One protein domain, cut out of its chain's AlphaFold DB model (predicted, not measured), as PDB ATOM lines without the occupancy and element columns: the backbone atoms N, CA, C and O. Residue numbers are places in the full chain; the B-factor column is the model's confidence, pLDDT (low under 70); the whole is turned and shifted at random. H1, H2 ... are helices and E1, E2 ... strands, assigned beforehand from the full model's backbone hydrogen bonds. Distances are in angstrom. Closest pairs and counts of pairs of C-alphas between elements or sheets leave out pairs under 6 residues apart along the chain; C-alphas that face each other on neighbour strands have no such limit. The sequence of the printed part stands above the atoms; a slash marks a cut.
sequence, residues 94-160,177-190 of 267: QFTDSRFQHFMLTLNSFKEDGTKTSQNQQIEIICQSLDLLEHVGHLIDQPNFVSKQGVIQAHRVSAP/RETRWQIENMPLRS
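This is residues 94 to 160 and 177 to 190 of the 267 residues of the protein "Aminopeptidase FrvX" of Pseudomonas syringae pv. actinidiae (UniProt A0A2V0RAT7). A long helix, H2, passes over one face of a small two-stranded ribbon, E1 and E2, and a shorter helix, H1, makes a narrow V with H2, closest near the loop that joins them. The first residues of H1 meet the first residues of E1, and the far end of the ribbon, where the chain is cut, points away from the helices; residues 110 to 115 of the joining loop stick out. The printed part has 81 residues with two named helices and two named strands in the order H1, H2, E1, E2; the class is mixed, helices and strands, and the sheet, E1 - E2, is antiparallel. The whole is compact, with a radius of gyration of the C-alphas of 13.3 A, and flat, spanning 41 by 34 by 18 A.

Begin with H1, residues 97 to 107, and go on to H2, residues 119 to 139: the two form a helical hairpin and only just touch, with 3 pairs of C-alphas within 8 A, H2 with residues 122 to 126 alone. Their closest C-alphas are those of Leu 107 and Gln 122, 6.3 A apart. They run opposite ways at a shallow tilt of 34 degrees, only just short of steep. Every O i to N i+4 pair is within hydrogen-bond range in H1 and H2. Look next at E1, residues 152 to 158: its closest C-alpha to H1 is that of Ile 152, 4.1 A from that of Asp 97. E1 and E2, residues 179 to 183, are antiparallel neighbours at 147 degrees; N 157 and O 180 are 2.8 A apart and N 182 and O 155 also 2.8 A, within hydrogen-bond range. The closest C-alphas of H2 and E2 are those of Cys 127 and Trp 181, 6.2 A apart. H1 and E2 are apart.

Find C-alpha 97 at (149.631, 133.567, 121.809), where H1 begins; its 11 residues span 15.6 A to C-alpha 107. H2 starts at C-alpha 119 at (131.963, 123.532, 120.269) and runs 30.2 A over 21 residues. E1 measures 19.0 A. E2 measures 12.9 A and ends at C-alpha 183 at (142.249, 132.924, 115.531).

Look for the two farthest C-alphas at Gly 114 and Asp 141, 41.1 A apart. The links H1 to H2 and H2 to E1 are long; in the second, residues 146 to 147 pair in parallel with residues 152 to 153 of E1. Residues 161 to 176 are not printed, and C-alphas 160 and 177 across the cut are 7.8 A apart. The mean pLDDT of the printed part is 90.1, and residues 159 to 160 and 177 to 178 are under 70.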
ATOM      1  N   GLN A  94     149.955 138.722 131.294       95.81
ATOM      2  CA  GLN A  94     150.997 137.747 130.971       95.81
ATOM      3  C   GLN A  94     150.547 136.720 129.921       95.81
ATOM      4  O   GLN A  94     151.268 135.748 129.679       95.81
ATOM      5  N   PHE A  95     149.360 136.864 129.326       96.75
ATOM      6  CA  PHE A  95     149.002 136.029 128.185       96.75
ATOM      7  C   PHE A  95     149.962 136.260 127.014       96.75
ATOM      8  O   PHE A  95     150.397 137.371 126.739       96.75
ATOM      9  N   THR A  96     150.263 135.169 126.327       96.62
ATOM     10  CA  THR A  96     150.945 135.124 125.035       96.62
ATOM     11  C   THR A  96     150.074 134.312 124.093       96.62
ATOM     12  O   THR A  96     149.213 133.559 124.561       96.62
ATOM     13  N   ASP A  97     150.329 134.393 122.791       97.06
ATOM     14  CA  ASP A  97     149.631 133.567 121.809       97.06
ATOM     15  C   ASP A  97     149.677 132.072 122.176       97.06
ATOM     16  O   ASP A  97     148.641 131.434 122.333       97.06
ATOM     17  N   SER A  98     150.862 131.547 122.506       96.69
ATOM     18  CA  SER A  98     151.038 130.151 122.936       96.69
ATOM     19  C   SER A  98     150.231 129.774 124.187       96.69
ATOM     20  O   SER A  98     149.670 128.680 124.263       96.69
ATOM     21  N   ARG A  99     150.126 130.675 125.173       96.88
ATOM     22  CA  ARG A  99     149.303 130.465 126.378       96.88
ATOM     23  C   ARG A  99     147.818 130.514 126.048       96.88
ATOM     24  O   ARG A  99     147.042 129.763 126.634       96.88
ATOM     25  N   PHE A 100     147.421 131.366 125.108       97.38
ATOM     26  CA  PHE A 100     146.041 131.438 124.650       97.38
ATOM     27  C   PHE A 100     145.643 130.191 123.850       97.38
ATOM     28  O   PHE A 100     144.609 129.591 124.138       97.38
ATOM     29  N   GLN A 101     146.504 129.718 122.948       96.19
ATOM     30  CA  GLN A 101     146.332 128.442 122.246       96.19
ATOM     31  C   GLN A 101     146.223 127.276 123.238       96.19
ATOM     32  O   GLN A 101     145.315 126.450 123.151       96.19
ATOM     33  N   HIS A 102     147.078 127.245 124.266       95.94
ATOM     34  CA  HIS A 102     146.967 126.243 125.323       95.94
ATOM     35  C   HIS A 102     145.642 126.358 126.095       95.94
ATOM     36  O   HIS A 102     145.009 125.342 126.379       95.94
ATOM     37  N   PHE A 103     145.186 127.569 126.430       96.62
ATOM     38  CA  PHE A 103     143.867 127.776 127.035       96.62
ATOM     39  C   PHE A 103     142.745 127.198 126.160       96.62
ATOM     40  O   PHE A 103     141.918 126.442 126.673       96.62
ATOM     41  N   MET A 104     142.755 127.457 124.850       95.44
ATOM     42  CA  MET A 104     141.781 126.890 123.907       95.44
ATOM     43  C   MET A 104     141.771 125.357 123.944       95.44
ATOM     44  O   MET A 104     140.700 124.750 124.009       95.44
ATOM     45  N   LEU A 105     142.947 124.725 124.002       93.00
ATOM     46  CA  LEU A 105     143.061 123.270 124.140       93.00
ATOM     47  C   LEU A 105     142.444 122.758 125.449       93.00
ATOM     48  O   LEU A 105     141.774 121.724 125.439       93.00
ATOM     49  N   THR A 106     142.585 123.489 126.562       92.50
ATOM     50  CA  THR A 106     141.951 123.093 127.834       92.50
ATOM     51  C   THR A 106     140.423 123.126 127.788       92.50
ATOM     52  O   THR A 106     139.778 122.364 128.499       92.50
ATOM     53  N   LEU A 107     139.806 123.935 126.921       91.56
ATOM     54  CA  LEU A 107     138.344 123.933 126.758       91.56
ATOM     55  C   LEU A 107     137.827 122.659 126.073       91.56
ATOM     56  O   LEU A 107     136.638 122.332 126.171       91.56
ATOM     57  N   ASN A 108     138.720 121.949 125.380       83.44
ATOM     58  CA  ASN A 108     138.444 120.711 124.668       83.44
ATOM     59  C   ASN A 108     138.585 119.460 125.554       83.44
ATOM     60  O   ASN A 108     138.238 118.363 125.106       83.44
ATOM     61  N   SER A 109     139.077 119.603 126.789       82.25
ATOM     62  CA  SER A 109     139.222 118.480 127.715       82.25
ATOM     63  C   SER A 109     137.877 118.043 128.300       82.25
ATOM     64  O   SER A 109     136.928 118.825 128.404       82.25
ATOM     65  N   PHE A 110     137.805 116.781 128.721       72.94
ATOM     66  CA  PHE A 110     136.683 116.294 129.517       72.94
ATOM     67  C   PHE A 110     136.673 116.985 130.881       72.94
ATOM     68  O   PHE A 110     137.721 117.207 131.493       72.94
ATOM     69  N   LYS A 111     135.479 117.343 131.342       78.50
ATOM     70  CA  LYS A 111     135.255 117.777 132.720       78.50
ATOM     71  C   LYS A 111     135.302 116.564 133.651       78.50
ATOM     72  O   LYS A 111     135.234 115.420 133.208       78.50
ATOM     73  N   GLU A 112     135.370 116.823 134.954       73.94
ATOM     74  CA  GLU A 112     135.369 115.778 135.991       73.94
ATOM     75  C   GLU A 112     134.121 114.879 135.938       73.94
ATOM     76  O   GLU A 112     134.183 113.715 136.316       73.94
ATOM     77  N   ASP A 113     133.000 115.400 135.430       79.06
ATOM     78  CA  ASP A 113     131.744 114.666 135.231       79.06
ATOM     79  C   ASP A 113     131.705 113.847 133.923       79.06
ATOM     80  O   ASP A 113     130.667 113.287 133.572       79.06
ATOM     81  N   GLY A 114     132.815 113.792 133.179       77.75
ATOM     82  CA  GLY A 114     132.914 113.101 131.893       77.75
ATOM     83  C   GLY A 114     132.234 113.834 130.734       77.75
ATOM     84  O   GLY A 114     132.252 113.338 129.606       77.75
ATOM     85  N   THR A 115     131.657 115.018 130.962       81.12
ATOM     86  CA  THR A 115     131.043 115.812 129.894       81.12
ATOM     87  C   THR A 115     132.071 116.686 129.189       81.12
ATOM     88  O   THR A 115     133.103 117.076 129.743       81.12
ATOM     89  N   LYS A 116     131.776 117.023 127.935       83.31
ATOM     90  CA  LYS A 116     132.589 117.926 127.124       83.31
ATOM     91  C   LYS A 116     131.820 119.212 126.860       83.31
ATOM     92  O   LYS A 116     130.618 119.187 126.602       83.31
ATOM     93  N   THR A 117     132.506 120.346 126.935       83.88
ATOM     94  CA  THR A 117     131.934 121.636 126.531       83.88
ATOM     95  C   THR A 117     131.605 121.587 125.037       83.88
ATOM     96  O   THR A 117     132.437 121.141 124.248       83.88
ATOM     97  N   SER A 118     130.404 122.012 124.640       89.06
ATOM     98  CA  SER A 118     130.019 122.011 123.223       89.06
ATOM     99  C   SER A 118     130.900 122.970 122.418       89.06
ATOM    100  O   SER A 118     131.352 123.984 122.948       89.06
ATOM    101  N   GLN A 119     131.123 122.686 121.132       89.88
ATOM    102  CA  GLN A 119     131.963 123.532 120.269       89.88
ATOM    103  C   GLN A 119     131.458 124.979 120.224       89.88
ATOM    104  O   GLN A 119     132.239 125.912 120.386       89.88
ATOM    105  N   ASN A 120     130.143 125.180 120.111       90.44
ATOM    106  CA  ASN A 120     129.549 126.518 120.136       90.44
ATOM    107  C   ASN A 120     129.813 127.253 121.459       90.44
ATOM    108  O   ASN A 120     130.163 128.430 121.443       90.44
ATOM    109  N   GLN A 121     129.729 126.558 122.597       91.56
ATOM    110  CA  GLN A 121     130.048 127.160 123.889       91.56
ATOM    111  C   GLN A 121     131.550 127.451 124.031       91.56
ATOM    112  O   GLN A 121     131.919 128.471 124.608       91.56
ATOM    113  N   GLN A 122     132.429 126.597 123.493       93.81
ATOM    114  CA  GLN A 122     133.870 126.876 123.443       93.81
ATOM    115  C   GLN A 122     134.145 128.158 122.651       93.81
ATOM    116  O   GLN A 122     134.869 129.020 123.135       93.81
ATOM    117  N   ILE A 123     133.520 128.315 121.482       93.69
ATOM    118  CA  ILE A 123     133.624 129.517 120.642       93.69
ATOM    119  C   ILE A 123     133.192 130.768 121.416       93.69
ATOM    120  O   ILE A 123     133.907 131.766 121.400       93.69
ATOM    121  N   GLU A 124     132.066 130.712 122.133       94.06
ATOM    122  CA  GLU A 124     131.603 131.822 122.977       94.06
ATOM    123  C   GLU A 124     132.607 132.167 124.083       94.06
ATOM    124  O   GLU A 124     132.922 133.341 124.283       94.06
ATOM    125  N   ILE A 125     133.156 131.158 124.771       96.12
ATOM    126  CA  ILE A 125     134.190 131.355 125.796       96.12
ATOM    127  C   ILE A 125     135.433 132.014 125.190       96.12
ATOM    128  O   ILE A 125     135.968 132.952 125.781       96.12
ATOM    129  N   ILE A 126     135.891 131.539 124.029       96.56
ATOM    130  CA  ILE A 126     137.087 132.049 123.347       96.56
ATOM    131  C   ILE A 126     136.887 133.507 122.946       96.56
ATOM    132  O   ILE A 126     137.686 134.352 123.344       96.56
ATOM    133  N   CYS A 127     135.803 133.818 122.232       95.44
ATOM    134  CA  CYS A 127     135.488 135.182 121.808       95.44
ATOM    135  C   CYS A 127     135.395 136.133 123.004       95.44
ATOM    136  O   CYS A 127     136.039 137.177 123.006       95.44
ATOM    137  N   GLN A 128     134.669 135.738 124.054       96.44
ATOM    138  CA  GLN A 128     134.510 136.590 125.227       96.44
ATOM    139  C   GLN A 128     135.829 136.797 125.983       96.44
ATOM    140  O   GLN A 128     136.056 137.861 126.561       96.44
ATOM    141  N   SER A 129     136.703 135.787 125.982       97.69
ATOM    142  CA  SER A 129     138.043 135.890 126.563       97.69
ATOM    143  C   SER A 129     138.938 136.821 125.746       97.69
ATOM    144  O   SER A 129     139.685 137.589 126.341       97.69
ATOM    145  N   LEU A 130     138.843 136.797 124.411       97.69
ATOM    146  CA  LEU A 130     139.548 137.741 123.539       97.69
ATOM    147  C   LEU A 130     139.070 139.178 123.764       97.69
ATOM    148  O   LEU A 130     139.914 140.053 123.892       97.69
ATOM    149  N   ASP A 131     137.761 139.411 123.916       96.88
ATOM    150  CA  ASP A 131     137.231 140.744 124.249       96.88
ATOM    151  C   ASP A 131     137.791 141.259 125.591       96.88
ATOM    152  O   ASP A 131     138.199 142.414 125.707       96.88
ATOM    153  N   LEU A 132     137.866 140.388 126.608       97.81
ATOM    154  CA  LEU A 132     138.489 140.738 127.886       97.81
ATOM    155  C   LEU A 132     139.979 141.056 127.709       97.81
ATOM    156  O   LEU A 132     140.465 142.015 128.299       97.81
ATOM    157  N   LEU A 133     140.721 140.251 126.949       98.06
ATOM    158  CA  LEU A 133     142.163 140.442 126.768       98.06
ATOM    159  C   LEU A 133     142.475 141.684 125.925       98.06
ATOM    160  O   LEU A 133     143.418 142.397 126.249       98.06
ATOM    161  N   GLU A 134     141.658 141.998 124.921       97.31
ATOM    162  CA  GLU A 134     141.705 143.265 124.180       97.31
ATOM    163  C   GLU A 134     141.511 144.450 125.142       97.31
ATOM    164  O   GLU A 134     142.338 145.364 125.183       97.31
ATOM    165  N   HIS A 135     140.506 144.382 126.025       97.31
ATOM    166  CA  HIS A 135     140.299 145.388 127.072       97.31
ATOM    167  C   HIS A 135     141.476 145.486 128.058       97.31
ATOM    168  O   HIS A 135     141.879 146.585 128.438       97.31
ATOM    169  N   VAL A 136     142.069 144.356 128.460       97.88
ATOM    170  CA  VAL A 136     143.279 144.344 129.299       97.88
ATOM    171  C   VAL A 136     144.432 145.051 128.595       97.88
ATOM    172  O   VAL A 136     145.105 145.848 129.242       97.88
ATOM    173  N   GLY A 137     144.618 144.807 127.294       97.50
ATOM    174  CA  GLY A 137     145.596 145.498 126.456       97.50
ATOM    175  C   GLY A 137     145.434 147.015 126.518       97.50
ATOM    176  O   GLY A 137     146.400 147.721 126.791       97.50
ATOM    177  N   HIS A 138     144.207 147.518 126.377       96.62
ATOM    178  CA  HIS A 138     143.928 148.950 126.527       96.62
ATOM    179  C   HIS A 138     144.256 149.488 127.928       96.62
ATOM    180  O   HIS A 138     144.833 150.566 128.044       96.62
ATOM    181  N   LEU A 139     143.944 148.742 128.993       96.50
ATOM    182  CA  LEU A 139     144.233 149.164 130.371       96.50
ATOM    183  C   LEU A 139     145.732 149.229 130.700       96.50
ATOM    184  O   LEU A 139     146.112 149.960 131.614       96.50
ATOM    185  N   ILE A 140     146.569 148.459 130.002       96.31
ATOM    186  CA  ILE A 140     148.031 148.435 130.191       96.31
ATOM    187  C   ILE A 140     148.790 149.191 129.090       96.31
ATOM    188  O   ILE A 140     149.999 149.018 128.966       96.31
ATOM    189  N   ASP A 141     148.084 150.001 128.293       96.56
ATOM    190  CA  ASP A 141     148.627 150.779 127.169       96.56
ATOM    191  C   ASP A 141     149.353 149.926 126.104       96.56
ATOM    192  O   ASP A 141     150.363 150.297 125.511       96.56
ATOM    193  N   GLN A 142     148.820 148.730 125.852       96.50
ATOM    194  CA  GLN A 142     149.237 147.823 124.784       96.50
ATOM    195  C   GLN A 142     148.060 147.577 123.828       96.50
ATOM    196  O   GLN A 142     147.449 146.507 123.852       96.50
ATOM    197  N   PRO A 143     147.722 148.536 122.945       92.50
ATOM    198  CA  PRO A 143     146.558 148.419 122.061       92.50
ATOM    199  C   PRO A 143     146.659 147.249 121.068       92.50
ATOM    200  O   PRO A 143     145.646 146.741 120.611       92.50
ATOM    201  N   ASN A 144     147.876 146.775 120.773       95.12
ATOM    202  CA  ASN A 144     148.116 145.619 119.903       95.12
ATOM    203  C   ASN A 144     148.218 144.290 120.673       95.12
ATOM    204  O   ASN A 144     148.689 143.304 120.105       95.12
ATOM    205  N   PHE A 145     147.817 144.242 121.951       97.44
ATOM    206  CA  PHE A 145     147.891 143.024 122.766       97.44
ATOM    207  C   PHE A 145     147.129 141.856 122.122       97.44
ATOM    208  O   PHE A 145     147.668 140.754 122.023       97.44
ATOM    209  N   VAL A 146     145.935 142.124 121.585       97.50
ATOM    210  CA  VAL A 146     145.180 141.198 120.728       97.50
ATOM    211  C   VAL A 146     145.073 141.814 119.337       97.50
ATOM    212  O   VAL A 146     144.324 142.760 119.125       97.50
ATOM    213  N   SER A 147     145.860 141.320 118.385       95.81
ATOM    214  CA  SER A 147     145.808 141.784 116.994       95.81
ATOM    215  C   SER A 147     146.449 140.757 116.063       95.81
ATOM    216  O   SER A 147     147.119 139.832 116.512       95.81
ATOM    217  N   LYS A 148     146.305 140.919 114.743       94.44
ATOM    218  CA  LYS A 148     146.851 139.964 113.762       94.44
ATOM    219  C   LYS A 148     148.372 139.752 113.889       94.44
ATOM    220  O   LYS A 148     148.849 138.664 113.593       94.44
ATOM    221  N   GLN A 149     149.119 140.766 114.328       93.50
ATOM    222  CA  GLN A 149     150.564 140.701 114.598       93.50
ATOM    223  C   GLN A 149     150.890 141.025 116.069       93.50
ATOM    224  O   GLN A 149     151.986 141.484 116.385       93.50
ATOM    225  N   GLY A 150     149.912 140.840 116.956       93.38
ATOM    226  CA  GLY A 150     149.996 141.191 118.367       93.38
ATOM    227  C   GLY A 150     150.664 140.138 119.238       93.38
ATOM    228  O   GLY A 150     151.200 139.141 118.756       93.38
ATOM    229  N   VAL A 151     150.571 140.348 120.555       97.00
ATOM    230  CA  VAL A 151     151.002 139.362 121.563       97.00
ATOM    231  C   VAL A 151     150.154 138.090 121.477       97.00
ATOM    232  O   VAL A 151     150.681 136.989 121.637       97.00
ATOM    233  N   ILE A 152     148.857 138.249 121.204       97.69
ATOM    234  CA  ILE A 152     147.905 137.188 120.872       97.69
ATOM    235  C   ILE A 152     147.436 137.419 119.436       97.69
ATOM    236  O   ILE A 152     146.891 138.486 119.130       97.69
ATOM    237  N   GLN A 153     147.631 136.426 118.568       97.19
ATOM    238  CA  GLN A 153     147.380 136.528 117.132       97.19
ATOM    239  C   GLN A 153     145.914 136.244 116.801       97.19
ATOM    240  O   GLN A 153     145.555 135.225 116.210       97.19
ATOM    241  N   ALA A 154     145.043 137.179 117.168       95.94
ATOM    242  CA  ALA A 154     143.624 137.144 116.834       95.94
ATOM    243  C   ALA A 154     143.181 138.481 116.237       95.94
ATOM    244  O   ALA A 154     143.700 139.538 116.586       95.94
ATOM    245  N   HIS A 155     142.217 138.454 115.321       94.44
ATOM    246  CA  HIS A 155     141.676 139.676 114.722       94.44
ATOM    247  C   HIS A 155     140.198 139.531 114.377       94.44
ATOM    248  O   HIS A 155     139.711 138.430 114.126       94.44
ATOM    249  N   ARG A 156     139.474 140.650 114.359       92.06
ATOM    250  CA  ARG A 156     138.067 140.681 113.957       92.06
ATOM    251  C   ARG A 156     137.961 140.716 112.433       92.06
ATOM    252  O   ARG A 156     138.518 141.603 111.789       92.06
ATOM    253  N   VAL A 157     137.204 139.788 111.861       87.75
ATOM    254  CA  VAL A 157     136.863 139.765 110.437       87.75
ATOM    255  C   VAL A 157     135.393 140.112 110.278       87.75
ATOM    256  O   VAL A 157     134.529 139.597 110.988       87.75
ATOM    257  N   SER A 158     135.104 141.023 109.351       79.25
ATOM    258  CA  SER A 158     133.730 141.279 108.928       79.25
ATOM    259  C   SER A 158     133.286 140.102 108.071       79.25
ATOM    260  O   SER A 158     133.849 139.905 106.994       79.25
ATOM    261  N   ALA A 159     132.308 139.322 108.528       59.53
ATOM    262  CA  ALA A 159     131.730 138.299 107.667       59.53
ATOM    263  C   ALA A 159     131.114 138.985 106.425       59.53
ATOM    264  O   ALA A 159     130.352 139.948 106.590       59.53
ATOM    265  N   PRO A 160     131.448 138.559 105.193       53.62
ATOM    266  CA  PRO A 160     130.643 138.917 104.040       53.62
ATOM    267  C   PRO A 160     129.243 138.327 104.238       53.62
ATOM    268  O   PRO A 160     129.071 137.236 104.771       53.62
ATOM    269  N   ARG A 177     127.316 144.392 110.373       48.94
ATOM    270  CA  ARG A 177     128.160 143.262 109.982       48.94
ATOM    271  C   ARG A 177     128.646 142.629 111.276       48.94
ATOM    272  O   ARG A 177     129.308 143.306 112.062       48.94
ATOM    273  N   GLU A 178     128.289 141.373 111.520       59.19
ATOM    274  CA  GLU A 178     128.820 140.646 112.666       59.19
ATOM    275  C   GLU A 178     130.336 140.550 112.489       59.19
ATOM    276  O   GLU A 178     130.844 139.824 111.629       59.19
ATOM    277  N   THR A 179     131.077 141.320 113.279       73.69
ATOM    278  CA  THR A 179     132.522 141.160 113.390       73.69
ATOM    279  C   THR A 179     132.786 139.905 114.204       73.69
ATOM    280  O   THR A 179     132.400 139.834 115.373       73.69
ATOM    281  N   ARG A 180     133.429 138.909 113.597       84.69
ATOM    282  CA  ARG A 180     133.772 137.645 114.258       84.69
ATOM    283  C   ARG A 180     135.264 137.600 114.533       84.69
ATOM    284  O   ARG A 180     136.055 137.995 113.684       84.69
ATOM    285  N   TRP A 181     135.646 137.104 115.704       93.19
ATOM    286  CA  TRP A 181     137.044 136.803 115.984       93.19
ATOM    287  C   TRP A 181     137.523 135.658 115.095       93.19
ATOM    288  O   TRP A 181     136.868 134.619 114.996       93.19
ATOM    289  N   GLN A 182     138.679 135.859 114.477       92.62
ATOM    290  CA  GLN A 182     139.444 134.837 113.788       92.62
ATOM    291  C   GLN A 182     140.768 134.643 114.521       92.62
ATOM    292  O   GLN A 182     141.519 135.596 114.745       92.62
ATOM    293  N   ILE A 183     141.036 133.390 114.871       94.31
ATOM    294  CA  ILE A 183     142.249 132.924 115.531       94.31
ATOM    295  C   ILE A 183     142.585 131.528 115.001       94.31
ATOM    296  O   ILE A 183     141.696 130.795 114.554       94.31
ATOM    297  N   GLU A 184     143.864 131.168 115.023       93.06
ATOM    298  CA  GLU A 184     144.297 129.807 114.718       93.06
ATOM    299  C   GLU A 184     143.649 128.791 115.676       93.06
ATOM    300  O   GLU A 184     143.403 129.096 116.844       93.06
ATOM    301  N   ASN A 185     143.356 127.587 115.173       90.69
ATOM    302  CA  ASN A 185     142.746 126.478 115.920       90.69
ATOM    303  C   ASN A 185     141.365 126.778 116.529       90.69
ATOM    304  O   ASN A 185     140.937 126.110 117.473       90.69
ATOM    305  N   MET A 186     140.641 127.762 115.987       91.19
ATOM    306  CA  MET A 186     139.259 128.022 116.381       91.19
ATOM    307  C   MET A 186     138.390 126.772 116.142       91.19
ATOM    308  O   MET A 186     138.423 126.216 115.039       91.19
ATOM    309  N   PRO A 187     137.583 126.324 117.125       89.62
ATOM    310  CA  PRO A 187     136.646 125.230 116.908       89.62
ATOM    311  C   PRO A 187     135.666 125.551 115.777       89.62
ATOM    312  O   PRO A 187     135.247 126.698 115.598       89.62
ATOM    313  N   LEU A 188     135.257 124.522 115.037       87.00
ATOM    314  CA  LEU A 188     134.210 124.658 114.029       87.00
ATOM    315  C   LEU A 188     132.854 124.839 114.714       87.00
ATOM    316  O   LEU A 188     132.545 124.144 115.683       87.00
ATOM    317  N   ARG A 189     132.038 125.771 114.209       83.62
ATOM    318  CA  ARG A 189     130.652 125.906 114.671       83.62
ATOM    319  C   ARG A 189     129.894 124.639 114.309       83.62
ATOM    320  O   ARG A 189     129.831 124.263 113.141       83.62
ATOM    321  N   SER A 190     129.288 124.021 115.310       80.62
ATOM    322  CA  SER A 190     128.306 122.967 115.097       80.62
ATOM    323  C   SER A 190     126.965 123.623 114.778       80.62
ATOM    324  O   SER A 190     126.545 124.512 115.526       80.62
TER     325      SER A 190